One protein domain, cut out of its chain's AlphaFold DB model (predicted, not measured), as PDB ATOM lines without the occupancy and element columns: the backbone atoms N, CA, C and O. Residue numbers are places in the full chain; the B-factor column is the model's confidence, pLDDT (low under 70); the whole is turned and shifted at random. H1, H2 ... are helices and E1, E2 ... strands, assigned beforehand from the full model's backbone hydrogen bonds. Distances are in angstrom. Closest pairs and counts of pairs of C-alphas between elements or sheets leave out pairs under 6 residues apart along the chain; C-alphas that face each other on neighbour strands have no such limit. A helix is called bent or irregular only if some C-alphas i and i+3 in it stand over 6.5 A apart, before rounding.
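Overview. This is residues 12 to 97 of the 101 residues of an uncharacterized protein of Morus notabilis (UniProt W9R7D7). A twisted hairpin of two antiparallel strands, E1 and E2, has one long helix, H1, running along it, and the short helix H2 folds back on the later part of H1. A long loop, residues 46 to 61, leads from H2 to the short helix H3, toward the end where H1 finishes and E1 begins. The printed part has 86 residues, with three named helices and two named strands in the order H1, H2, H3, E1, E2, and its class is mixed, helices and strands. It is compact, with a radius of gyration of the C-alphas of 13.8 A and spans of 42 by 28 by 26 A.

Along the chain. E1 is residues 78 to 86, 21.6 A long, and bends by 70 degrees at residue 81. E2 is residues 89 to 96, 22.3 A long, and its last C-alpha is at (52.175, -22.953, 11.415). H1 is residues 12 to 35, 34.7 A long, from C-alpha 12 at (52.343, -3.775, 42.199) to C-alpha 35 at (41.124, -23.684, 16.133). H1 has a kink of 26 degrees near residue 19 and is only just irregular, with C-alphas 15 and 18 6.52 A apart. H2 is residues 39 to 45, and H3 is residues 62 to 67.

Arrangement. E1 and E2 form a hairpin, antiparallel at 162 degrees, with N 81 and O 93 at 2.8 A and N 84 and O 91 at 2.9 A within hydrogen-bond range. The closest C-alphas of H1 and E1 are those of Ala 20 and Ala 85, 5.1 A apart; those of H1 and E2 are Arg 24 and Val 90, 6.3 A. H1, with residues 26 to 34 alone, touches H2 in a helical hairpin, at a shallow tilt of 14 degrees, opposite ways; their closest C-alphas, of Phe 30 and Ile 42, are 6.0 A apart. H3 is apart from H1, H2 and E2. Every O i to N i+4 pair is within hydrogen-bond range in H2 and H3, and 18 of 20 are in H1.

Size, cuts and confidence. The C-alphas farthest apart, of Leu 12 and Asn 72, are 43.2 A apart. The printed part has no cut. The link from H2 to H3 is long, with 16 residues. The mean pLDDT of the printed part is 88.5, and residue 97 is under 70.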
ATOM      1  N   LEU A  12      52.824  -4.049  43.560       78.62
ATOM      2  CA  LEU A  12      52.343  -3.775  42.199       78.62
ATOM      3  C   LEU A  12      52.235  -5.052  41.356       78.62
ATOM      4  O   LEU A  12      51.271  -5.226  40.614       78.62
ATOM      5  N   ALA A  13      53.199  -5.969  41.481       73.88
ATOM      6  CA  ALA A  13      53.121  -7.266  40.816       73.88
ATOM      7  C   ALA A  13      51.891  -8.057  41.291       73.88
ATOM      8  O   ALA A  13      51.146  -8.577  40.465       73.88
ATOM      9  N   ALA A  14      51.625  -8.087  42.602       76.50
ATOM     10  CA  ALA A  14      50.471  -8.789  43.162       76.50
ATOM     11  C   ALA A  14      49.116  -8.245  42.665       76.50
ATOM     12  O   ALA A  14      48.181  -9.027  42.504       76.50
ATOM     13  N   GLU A  15      49.002  -6.943  42.382       75.81
ATOM     14  CA  GLU A  15      47.791  -6.352  41.790       75.81
ATOM     15  C   GLU A  15      47.633  -6.661  40.295       75.81
ATOM     16  O   GLU A  15      46.513  -6.833  39.806       75.81
ATOM     17  N   LEU A  16      48.741  -6.758  39.555       80.31
ATOM     18  CA  LEU A  16      48.724  -7.005  38.111       80.31
ATOM     19  C   LEU A  16      48.620  -8.494  37.749       80.31
ATOM     20  O   LEU A  16      48.136  -8.820  36.664       80.31
ATOM     21  N   GLU A  17      49.016  -9.405  38.640       81.56
ATOM     22  CA  GLU A  17      48.931 -10.855  38.418       81.56
ATOM     23  C   GLU A  17      47.500 -11.357  38.125       81.56
ATOM     24  O   GLU A  17      47.314 -12.094  37.149       81.56
ATOM     25  N   PRO A  18      46.451 -10.960  38.875       84.06
ATOM     26  CA  PRO A  18      45.070 -11.319  38.551       84.06
ATOM     27  C   PRO A  18      44.637 -10.854  37.155       84.06
ATOM     28  O   PRO A  18      43.973 -11.604  36.432       84.06
ATOM     29  N   VAL A  19      45.046  -9.645  36.754       87.25
ATOM     30  CA  VAL A  19      44.756  -9.078  35.427       87.25
ATOM     31  C   VAL A  19      45.464  -9.887  34.341       87.25
ATOM     32  O   VAL A  19      44.820 -10.361  33.400       87.25
ATOM     33  N   ALA A  20      46.760 -10.151  34.509       90.69
ATOM     34  CA  ALA A  20      47.549 -10.960  33.585       90.69
ATOM     35  C   ALA A  20      46.992 -12.389  33.453       90.69
ATOM     36  O   ALA A  20      46.887 -12.931  32.348       90.69
ATOM     37  N   ALA A  21      46.569 -13.009  34.559       91.69
ATOM     38  CA  ALA A  21      45.937 -14.325  34.552       91.69
ATOM     39  C   ALA A  21      44.595 -14.326  33.800       91.69
ATOM     40  O   ALA A  21      44.326 -15.259  33.032       91.69
ATOM     41  N   GLY A  22      43.781 -13.279  33.977       94.75
ATOM     42  CA  GLY A  22      42.542 -13.063  33.231       94.75
ATOM     43  C   GLY A  22      42.795 -12.936  31.729       94.75
ATOM     44  O   GLY A  22      42.233 -13.699  30.941       94.75
ATOM     45  N   ASN A  23      43.725 -12.069  31.337       95.38
ATOM     46  CA  ASN A  23      44.098 -11.850  29.938       95.38
ATOM     47  C   ASN A  23      44.633 -13.128  29.285       95.38
ATOM     48  O   ASN A  23      44.200 -13.508  28.193       95.38
ATOM     49  N   ARG A  24      45.496 -13.872  29.990       96.06
ATOM     50  CA  ARG A  24      45.983 -15.184  29.537       96.06
ATOM     51  C   ARG A  24      44.831 -16.151  29.274       96.06
ATOM     52  O   ARG A  24      44.855 -16.883  28.283       96.06
ATOM     53  N   LYS A  25      43.831 -16.183  30.160       95.56
ATOM     54  CA  LYS A  25      42.649 -17.046  30.019       95.56
ATOM     55  C   LYS A  25      41.808 -16.638  28.809       95.56
ATOM     56  O   LYS A  25      41.436 -17.521  28.036       95.56
ATOM     57  N   THR A  26      41.567 -15.342  28.617       96.00
ATOM     58  CA  THR A  26      40.846 -14.792  27.459       96.00
ATOM     59  C   THR A  26      41.530 -15.179  26.151       96.00
ATOM     60  O   THR A  26      40.904 -15.792  25.287       96.00
ATOM     61  N   VAL A  27      42.838 -14.942  26.032       95.81
ATOM     62  CA  VAL A  27      43.608 -15.265  24.821       95.81
ATOM     63  C   VAL A  27      43.681 -16.777  24.577       95.81
ATOM     64  O   VAL A  27      43.532 -17.236  23.445       95.81
ATOM     65  N   LYS A  28      43.816 -17.594  25.628       95.19
ATOM     66  CA  LYS A  28      43.722 -19.058  25.499       95.19
ATOM     67  C   LYS A  28      42.342 -19.502  24.992       95.19
ATOM     68  O   LYS A  28      42.263 -20.462  24.229       95.19
ATOM     69  N   GLY A  29      41.271 -18.833  25.421       95.56
ATOM     70  CA  GLY A  29      39.912 -19.045  24.920       95.56
ATOM     71  C   GLY A  29      39.783 -18.685  23.442       95.56
ATOM     72  O   GLY A  29      39.318 -19.511  22.660       95.56
ATOM     73  N   PHE A  30      40.299 -17.518  23.050       95.00
ATOM     74  CA  PHE A  30      40.356 -17.082  21.656       95.00
ATOM     75  C   PHE A  30      41.029 -18.127  20.757       95.00
ATOM     76  O   PHE A  30      40.432 -18.554  19.777       95.00
ATOM     77  N   TYR A  31      42.223 -18.620  21.108       93.69
ATOM     78  CA  TYR A  31      42.914 -19.608  20.267       93.69
ATOM     79  C   TYR A  31      42.203 -20.964  20.192       93.69
ATOM     80  O   TYR A  31      42.309 -21.646  19.172       93.69
ATOM     81  N   LYS A  32      41.468 -21.368  21.237       93.31
ATOM     82  CA  LYS A  32      40.614 -22.565  21.177       93.31
ATOM     83  C   LYS A  32      39.465 -22.372  20.191       93.31
ATOM     84  O   LYS A  32      39.274 -23.232  19.340       93.31
ATOM     85  N   ALA A  33      38.765 -21.241  20.284       93.12
ATOM     86  CA  ALA A  33      37.680 -20.891  19.372       93.12
ATOM     87  C   ALA A  33      38.176 -20.750  17.925       93.12
ATOM     88  O   ALA A  33      37.560 -21.266  16.996       93.12
ATOM     89  N   PHE A  34      39.347 -20.136  17.738       90.00
ATOM     90  CA  PHE A  34      40.014 -20.017  16.444       90.00
ATOM     91  C   PHE A  34      40.320 -21.386  15.828       90.00
ATOM     92  O   PHE A  34      40.032 -21.611  14.658       90.00
ATOM     93  N   ALA A  35      40.840 -22.333  16.613       88.94
ATOM     94  CA  ALA A  35      41.124 -23.684  16.133       88.94
ATOM     95  C   ALA A  35      39.862 -24.483  15.752       88.94
ATOM     96  O   ALA A  35      39.952 -25.389  14.923       88.94
ATOM     97  N   SER A  36      38.705 -24.165  16.343       89.94
ATOM     98  CA  SER A  36      37.416 -24.814  16.065       89.94
ATOM     99  C   SER A  36      36.508 -24.031  15.112       89.94
ATOM    100  O   SER A  36      35.369 -24.443  14.916       89.94
ATOM    101  N   ASN A  37      36.978 -22.923  14.523       88.06
ATOM    102  CA  ASN A  37      36.166 -21.999  13.719       88.06
ATOM    103  C   ASN A  37      34.893 -21.500  14.438       88.06
ATOM    104  O   ASN A  37      33.870 -21.245  13.802       88.06
ATOM    105  N   ASP A  38      34.947 -21.352  15.763       92.06
ATOM    106  CA  ASP A  38      33.850 -20.805  16.567       92.06
ATOM    107  C   ASP A  38      33.829 -19.273  16.445       92.06
ATOM    108  O   ASP A  38      34.437 -18.535  17.225       92.06
ATOM    109  N   THR A  39      33.153 -18.805  15.397       89.00
ATOM    110  CA  THR A  39      33.049 -17.382  15.051       89.00
ATOM    111  C   THR A  39      32.287 -16.564  16.093       89.00
ATOM    112  O   THR A  39      32.624 -15.398  16.302       89.00
ATOM    113  N   GLU A  40      31.325 -17.165  16.800       92.81
ATOM    114  CA  GLU A  40      30.559 -16.498  17.856       92.81
ATOM    115  C   GLU A  40      31.486 -16.106  19.009       92.81
ATOM    116  O   GLU A  40      31.564 -14.930  19.379       92.81
ATOM    117  N   THR A  41      32.260 -17.061  19.532       93.75
ATOM    118  CA  THR A  41      33.221 -16.795  20.611       93.75
ATOM    119  C   THR A  41      34.310 -15.817  20.176       93.75
ATOM    120  O   THR A  41      34.670 -14.927  20.947       93.75
ATOM    121  N   ILE A  42      34.817 -15.930  18.943       91.69
ATOM    122  CA  ILE A  42      35.821 -14.997  18.409       91.69
ATOM    123  C   ILE A  42      35.283 -13.561  18.402       91.69
ATOM    124  O   ILE A  42      35.967 -12.655  18.879       91.69
ATOM    125  N   SER A  43      34.049 -13.356  17.929       90.50
ATOM    126  CA  SER A  43      33.435 -12.025  17.823       90.50
ATOM    127  C   SER A  43      33.202 -11.340  19.174       90.50
ATOM    128  O   SER A  43      33.203 -10.119  19.258       90.50
ATOM    129  N   ARG A  44      33.043 -12.120  20.252       92.88
ATOM    130  CA  ARG A  44      32.888 -11.601  21.620       92.88
ATOM    131  C   ARG A  44      34.200 -11.144  22.253       92.88
ATOM    132  O   ARG A  44      34.167 -10.424  23.245       92.88
ATOM    133  N   VAL A  45      35.337 -11.612  21.736       92.25
ATOM    134  CA  VAL A  45      36.668 -11.328  22.298       92.25
ATOM    135  C   VAL A  45      37.415 -10.285  21.472       92.25
ATOM    136  O   VAL A  45      38.182  -9.501  22.026       92.25
ATOM    137  N   VAL A  46      37.209 -10.273  20.155       90.44
ATOM    138  CA  VAL A  46      37.868  -9.336  19.244       90.44
ATOM    139  C   VAL A  46      37.038  -8.064  19.124       90.44
ATOM    140  O   VAL A  46      35.906  -8.100  18.650       90.44
ATOM    141  N   ALA A  47      37.617  -6.935  19.529       90.81
ATOM    142  CA  ALA A  47      36.995  -5.630  19.357       90.81
ATOM    143  C   ALA A  47      36.854  -5.276  17.865       90.81
ATOM    144  O   ALA A  47      37.701  -5.636  17.042       90.81
ATOM    145  N   SER A  48      35.787  -4.559  17.507       86.75
ATOM    146  CA  SER A  48      35.507  -4.166  16.117       86.75
ATOM    147  C   SER A  48      36.560  -3.226  15.523       86.75
ATOM    148  O   SER A  48      36.693  -3.145  14.306       86.75
ATOM    149  N   ASP A  49      37.288  -2.516  16.378       89.00
ATOM    150  CA  ASP A  49      38.336  -1.547  16.066       89.00
ATOM    151  C   ASP A  49      39.754  -2.108  16.290       89.00
ATOM    152  O   ASP A  49      40.707  -1.346  16.423       89.00
ATOM    153  N   LEU A  50      39.911  -3.441  16.310       89.50
ATOM    154  CA  LEU A  50      41.210  -4.095  16.480       89.50
ATOM    155  C   LEU A  50      42.241  -3.593  15.453       89.50
ATOM    156  O   LEU A  50      42.096  -3.792  14.243       89.50
ATOM    157  N   GLU A  51      43.330  -3.017  15.961       90.44
ATOM    158  CA  GLU A  51      44.467  -2.581  15.157       90.44
ATOM    159  C   GLU A  51      45.456  -3.733  14.909       90.44
ATOM    160  O   GLU A  51      45.763  -4.530  15.798       90.44
ATOM    161  N   TRP A  52      45.991  -3.812  13.687       85.69
ATOM    162  CA  TRP A  52      46.886  -4.883  13.251       85.69
ATOM    163  C   TRP A  52      48.289  -4.362  12.977       85.69
ATOM    164  O   TRP A  52      48.510  -3.608  12.033       85.69
ATOM    165  N   TRP A  53      49.252  -4.845  13.757       88.94
ATOM    166  CA  TRP A  53      50.662  -4.517  13.594       88.94
ATOM    167  C   TRP A  53      51.382  -5.764  13.097       88.94
ATOM    168  O   TRP A  53      51.411  -6.792  13.774       88.94
ATOM    169  N   PHE A  54      51.918  -5.703  11.881       86.56
ATOM    170  CA  PHE A  54      52.570  -6.844  11.255       86.56
ATOM    171  C   PHE A  54      53.947  -6.463  10.721       86.56
ATOM    172  O   PHE A  54      54.074  -5.554   9.905       86.56
ATOM    173  N   HIS A  55      54.968  -7.201  11.157       84.62
ATOM    174  CA  HIS A  55      56.375  -6.917  10.860       84.62
ATOM    175  C   HIS A  55      57.020  -7.933   9.897       84.62
ATOM    176  O   HIS A  55      58.237  -8.086   9.886       84.62
ATOM    177  N   GLY A  56      56.221  -8.645   9.094       84.62
ATOM    178  CA  GLY A  56      56.708  -9.596   8.087       84.62
ATOM    179  C   GLY A  56      56.294  -9.242   6.650       84.62
ATOM    180  O   GLY A  56      55.654  -8.215   6.414       84.62
ATOM    181  N   PRO A  57      56.579 -10.126   5.679       87.56
ATOM    182  CA  PRO A  57      56.103  -9.994   4.300       87.56
ATOM    183  C   PRO A  57      54.562  -9.954   4.205       87.56
ATOM    184  O   PRO A  57      53.909 -10.796   4.822       87.56
ATOM    185  N   PRO A  58      53.937  -9.046   3.426       81.88
ATOM    186  CA  PRO A  58      52.475  -8.871   3.403       81.88
ATOM    187  C   PRO A  58      51.649 -10.147   3.156       81.88
ATOM    188  O   PRO A  58      50.547 -10.293   3.686       81.88
ATOM    189  N   ASN A  59      52.180 -11.110   2.398       82.06
ATOM    190  CA  ASN A  59      51.545 -12.409   2.144       82.06
ATOM    191  C   ASN A  59      51.445 -13.314   3.391       82.06
ATOM    192  O   ASN A  59      50.673 -14.273   3.380       82.06
ATOM    193  N   CYS A  60      52.173 -13.004   4.465       82.94
ATOM    194  CA  CYS A  60      52.214 -13.763   5.714       82.94
ATOM    195  C   CYS A  60      51.242 -13.244   6.797       82.94
ATOM    196  O   CYS A  60      51.257 -13.744   7.922       82.94
ATOM    197  N   GLN A  61      50.358 -12.286   6.484       88.38
ATOM    198  CA  GLN A  61      49.326 -11.761   7.399       88.38
ATOM    199  C   GLN A  61      48.148 -12.739   7.618       88.38
ATOM    200  O   GLN A  61      46.978 -12.378   7.491       88.38
ATOM    201  N   HIS A  62      48.441 -14.006   7.918       87.56
ATOM    202  CA  HIS A  62      47.455 -15.088   7.904       87.56
ATOM    203  C   HIS A  62      46.299 -14.888   8.890       87.56
ATOM    204  O   HIS A  62      45.145 -15.080   8.524       87.56
ATOM    205  N   MET A  63      46.584 -14.465  10.126       87.00
ATOM    206  CA  MET A  63      45.550 -14.288  11.152       87.00
ATOM    207  C   MET A  63      44.550 -13.193  10.781       87.00
ATOM    208  O   MET A  63      43.346 -13.433  10.819       87.00
ATOM    209  N   MET A  64      45.048 -12.028  10.358       89.12
ATOM    210  CA  MET A  64      44.200 -10.929   9.892       89.12
ATOM    211  C   MET A  64      43.353 -11.378   8.703       89.12
ATOM    212  O   MET A  64      42.141 -11.166   8.697       89.12
ATOM    213  N   ARG A  65      43.958 -12.046   7.711       88.69
ATOM    214  CA  ARG A  65      43.219 -12.518   6.535       88.69
ATOM    215  C   ARG A  65      42.104 -13.494   6.913       88.69
ATOM    216  O   ARG A  65      40.999 -13.334   6.410       88.69
ATOM    217  N   THR A  66      42.345 -14.423   7.837       86.88
ATOM    218  CA  THR A  66      41.308 -15.354   8.302       86.88
ATOM    219  C   THR A  66      40.203 -14.634   9.076       86.88
ATOM    220  O   THR A  66      39.033 -14.832   8.769       86.88
ATOM    221  N   LEU A  67      40.544 -13.759  10.031       85.75
ATOM    222  CA  LEU A  67      39.539 -13.038  10.828       85.75
ATOM    223  C   LEU A  67      38.717 -12.030  10.014       85.75
ATOM    224  O   LEU A  67      37.608 -11.690  10.408       85.75
ATOM    225  N   THR A  68      39.236 -11.574   8.872       86.50
ATOM    226  CA  THR A  68      38.535 -10.658   7.954       86.50
ATOM    227  C   THR A  68      37.894 -11.363   6.757       86.50
ATOM    228  O   THR A  68      37.396 -10.698   5.852       86.50
ATOM    229  N   GLY A  69      37.919 -12.700   6.709       87.12
ATOM    230  CA  GLY A  69      37.333 -13.477   5.611       87.12
ATOM    231  C   GLY A  69      38.090 -13.390   4.275       87.12
ATOM    232  O   GLY A  69      37.574 -13.820   3.249       87.12
ATOM    233  N   LYS A  70      39.322 -12.866   4.263       89.25
ATOM    234  CA  LYS A  70      40.206 -12.788   3.081       89.25
ATOM    235  C   LYS A  70      40.966 -14.093   2.790       89.25
ATOM    236  O   LYS A  70      41.765 -14.133   1.848       89.25
ATOM    237  N   SER A  71      40.807 -15.122   3.617       87.81
ATOM    238  CA  SER A  71      41.353 -16.472   3.409       87.81
ATOM    239  C   SER A  71      40.443 -17.528   4.021       87.81
ATOM    240  O   SER A  71      39.701 -17.250   4.966       87.81
ATOM    241  N   ASN A  72      40.528 -18.756   3.513       84.69
ATOM    242  CA  ASN A  72      39.829 -19.883   4.111       84.69
ATOM    243  C   ASN A  72      40.491 -20.250   5.459       84.69
ATOM    244  O   ASN A  72      41.721 -20.342   5.521       84.69
ATOM    245  N   PRO A  73      39.724 -20.516   6.535       78.19
ATOM    246  CA  PRO A  73      40.287 -20.921   7.826       78.19
ATOM    247  C   PRO A  73      41.186 -22.167   7.769       78.19
ATOM    248  O   PRO A  73      42.056 -22.349   8.614       78.19
ATOM    249  N   SER A  74      41.022 -23.023   6.755       80.19
ATOM    250  CA  SER A  74      41.885 -24.194   6.553       80.19
ATOM    251  C   SER A  74      43.305 -23.868   6.060       80.19
ATOM    252  O   SER A  74      44.204 -24.680   6.275       80.19
ATOM    253  N   GLU A  75      43.540 -22.692   5.460       82.00
ATOM    254  CA  GLU A  75      44.847 -22.293   4.903       82.00
ATOM    255  C   GLU A  75      45.907 -22.027   5.985       82.00
ATOM    256  O   GLU A  75      47.118 -22.125   5.737       82.00
ATOM    257  N   PHE A  76      45.462 -21.694   7.198       82.44
ATOM    258  CA  PHE A  76      46.331 -21.342   8.310       82.44
ATOM    259  C   PHE A  76      45.839 -21.935   9.627       82.44
ATOM    260  O   PHE A  76      44.808 -21.544  10.165       82.44
ATOM    261  N   LYS A  77      46.652 -22.828  10.194       83.50
ATOM    262  CA  LYS A  77      46.477 -23.345  11.549       83.50
ATOM    263  C   LYS A  77      47.639 -22.875  12.403       83.50
ATOM    264  O   LYS A  77      48.776 -23.288  12.182       83.50
ATOM    265  N   PHE A  78      47.352 -22.024  13.375       86.75
ATOM    266  CA  PHE A  78      48.329 -21.627  14.377       86.75
ATOM    267  C   PHE A  78      48.229 -22.550  15.587       86.75
ATOM    268  O   PHE A  78      47.138 -22.745  16.124       86.75
ATOM    269  N   LYS A  79      49.360 -23.105  16.031       88.88
ATOM    270  CA  LYS A  79      49.429 -23.898  17.262       88.88
ATOM    271  C   LYS A  79      50.220 -23.122  18.320       88.88
ATOM    272  O   LYS A  79      51.448 -23.095  18.228       88.88
ATOM    273  N   PRO A  80      49.556 -22.520  19.327       92.75
ATOM    274  CA  PRO A  80      50.257 -21.900  20.446       92.75
ATOM    275  C   PRO A  80      51.135 -22.931  21.171       92.75
ATOM    276  O   PRO A  80      50.647 -24.003  21.540       92.75
ATOM    277  N   ARG A  81      52.412 -22.608  21.396       93.81
ATOM    278  CA  ARG A  81      53.326 -23.368  22.267       93.81
ATOM    279  C   ARG A  81      53.475 -22.689  23.620       93.81
ATOM    280  O   ARG A  81      53.465 -23.370  24.642       93.81
ATOM    281  N   ASN A  82      53.604 -21.367  23.614       94.88
ATOM    282  CA  ASN A  82      53.768 -20.563  24.812       94.88
ATOM    283  C   ASN A  82      52.762 -19.407  24.807       94.88
ATOM    284  O   ASN A  82      52.510 -18.797  23.769       94.88
ATOM    285  N   ILE A  83      52.165 -19.146  25.970       96.25
ATOM    286  CA  ILE A  83      51.255 -18.021  26.194       96.25
ATOM    287  C   ILE A  83      51.691 -17.361  27.496       96.25
ATOM    288  O   ILE A  83      51.389 -17.855  28.586       96.25
ATOM    289  N   THR A  84      52.388 -16.241  27.370       96.31
ATOM    290  CA  THR A  84      52.901 -15.467  28.499       96.31
ATOM    291  C   THR A  84      52.086 -14.194  28.625       96.31
ATOM    292  O   THR A  84      51.901 -13.478  27.645       96.31
ATOM    293  N   ALA A  85      51.583 -13.912  29.822       95.75
ATOM    294  CA  ALA A  85      50.863 -12.681  30.106       95.75
ATOM    295  C   ALA A  85      51.614 -11.876  31.157       95.75
ATOM    296  O   ALA A  85      52.159 -12.452  32.095       95.75
ATOM    297  N   PHE A  86      51.627 -10.562  30.981       90.88
ATOM    298  CA  PHE A  86      52.208  -9.610  31.914       90.88
ATOM    299  C   PHE A  86      51.389  -8.327  31.841       90.88
ATOM    300  O   PHE A  86      51.167  -7.788  30.756       90.88
ATOM    301  N   ALA A  87      50.915  -7.867  33.000       88.38
ATOM    302  CA  ALA A  87      49.977  -6.754  33.100       88.38
ATOM    303  C   ALA A  87      48.782  -6.908  32.127       88.38
ATOM    304  O   ALA A  87      48.040  -7.893  32.173       88.38
ATOM    305  N   ASP A  88      48.607  -5.946  31.229       91.44
ATOM    306  CA  ASP A  88      47.538  -5.855  30.237       91.44
ATOM    307  C   ASP A  88      47.845  -6.584  28.915       91.44
ATOM    308  O   ASP A  88      47.013  -6.605  28.009       91.44
ATOM    309  N   ARG A  89      49.022  -7.208  28.782       94.06
ATOM    310  CA  ARG A  89      49.503  -7.788  27.522       94.06
ATOM    311  C   ARG A  89      49.626  -9.299  27.589       94.06
ATOM    312  O   ARG A  89      49.936  -9.888  28.625       94.06
ATOM    313  N   VAL A  90      49.434  -9.927  26.432       96.62
ATOM    314  CA  VAL A  90      49.670 -11.356  26.231       96.62
ATOM    315  C   VAL A  90      50.510 -11.552  24.979       96.62
ATOM    316  O   VAL A  90      50.140 -11.095  23.900       96.62
ATOM    317  N   ILE A  91      51.623 -12.262  25.124       95.56
ATOM    318  CA  ILE A  91      52.456 -12.726  24.019       95.56
ATOM    319  C   ILE A  91      52.137 -14.196  23.773       95.56
ATOM    320  O   ILE A  91      52.122 -15.009  24.704       95.56
ATOM    321  N   VAL A  92      51.887 -14.532  22.508       95.81
ATOM    322  CA  VAL A  92      51.657 -15.909  22.076       95.81
ATOM    323  C   VAL A  92      52.687 -16.300  21.033       95.81
ATOM    324  O   VAL A  92      52.773 -15.695  19.969       95.81
ATOM    325  N   GLU A  93      53.428 -17.361  21.328       94.44
ATOM    326  CA  GLU A  93      54.445 -17.917  20.441       94.44
ATOM    327  C   GLU A  93      53.995 -19.288  19.937       94.44
ATOM    328  O   GLU A  93      53.408 -20.089  20.673       94.44
ATOM    329  N   GLY A  94      54.279 -19.578  18.671       90.56
ATOM    330  CA  GLY A  94      53.894 -20.827  18.028       90.56
ATOM    331  C   GLY A  94      54.335 -20.867  16.571       90.56
ATOM    332  O   GLY A  94      54.956 -19.933  16.070       90.56
ATOM    333  N   TRP A  95      53.991 -21.950  15.885       81.06
ATOM    334  CA  TRP A  95      54.295 -22.148  14.467       81.06
ATOM    335  C   TRP A  95      53.039 -22.513  13.680       81.06
ATOM    336  O   TRP A  95      51.998 -22.890  14.237       81.06
ATOM    337  N   ARG A  96      53.155 -22.408  12.353       74.06
ATOM    338  CA  ARG A  96      52.175 -22.953  11.415       74.06
ATOM    339  C   ARG A  96      52.166 -24.472  11.579       74.06
ATOM    340  O   ARG A  96      53.211 -25.111  11.530       74.06
ATOM    341  N   GLY A  97      50.996 -25.039  11.846       63.47
ATOM    342  CA  GLY A  97      50.828 -26.462  12.117       63.47
ATOM    343  C   GLY A  97      51.097 -27.324  10.886       63.47
ATOM    344  O   GLY A  97      50.150 -27.723  10.220       63.47
TER     345      GLY A  97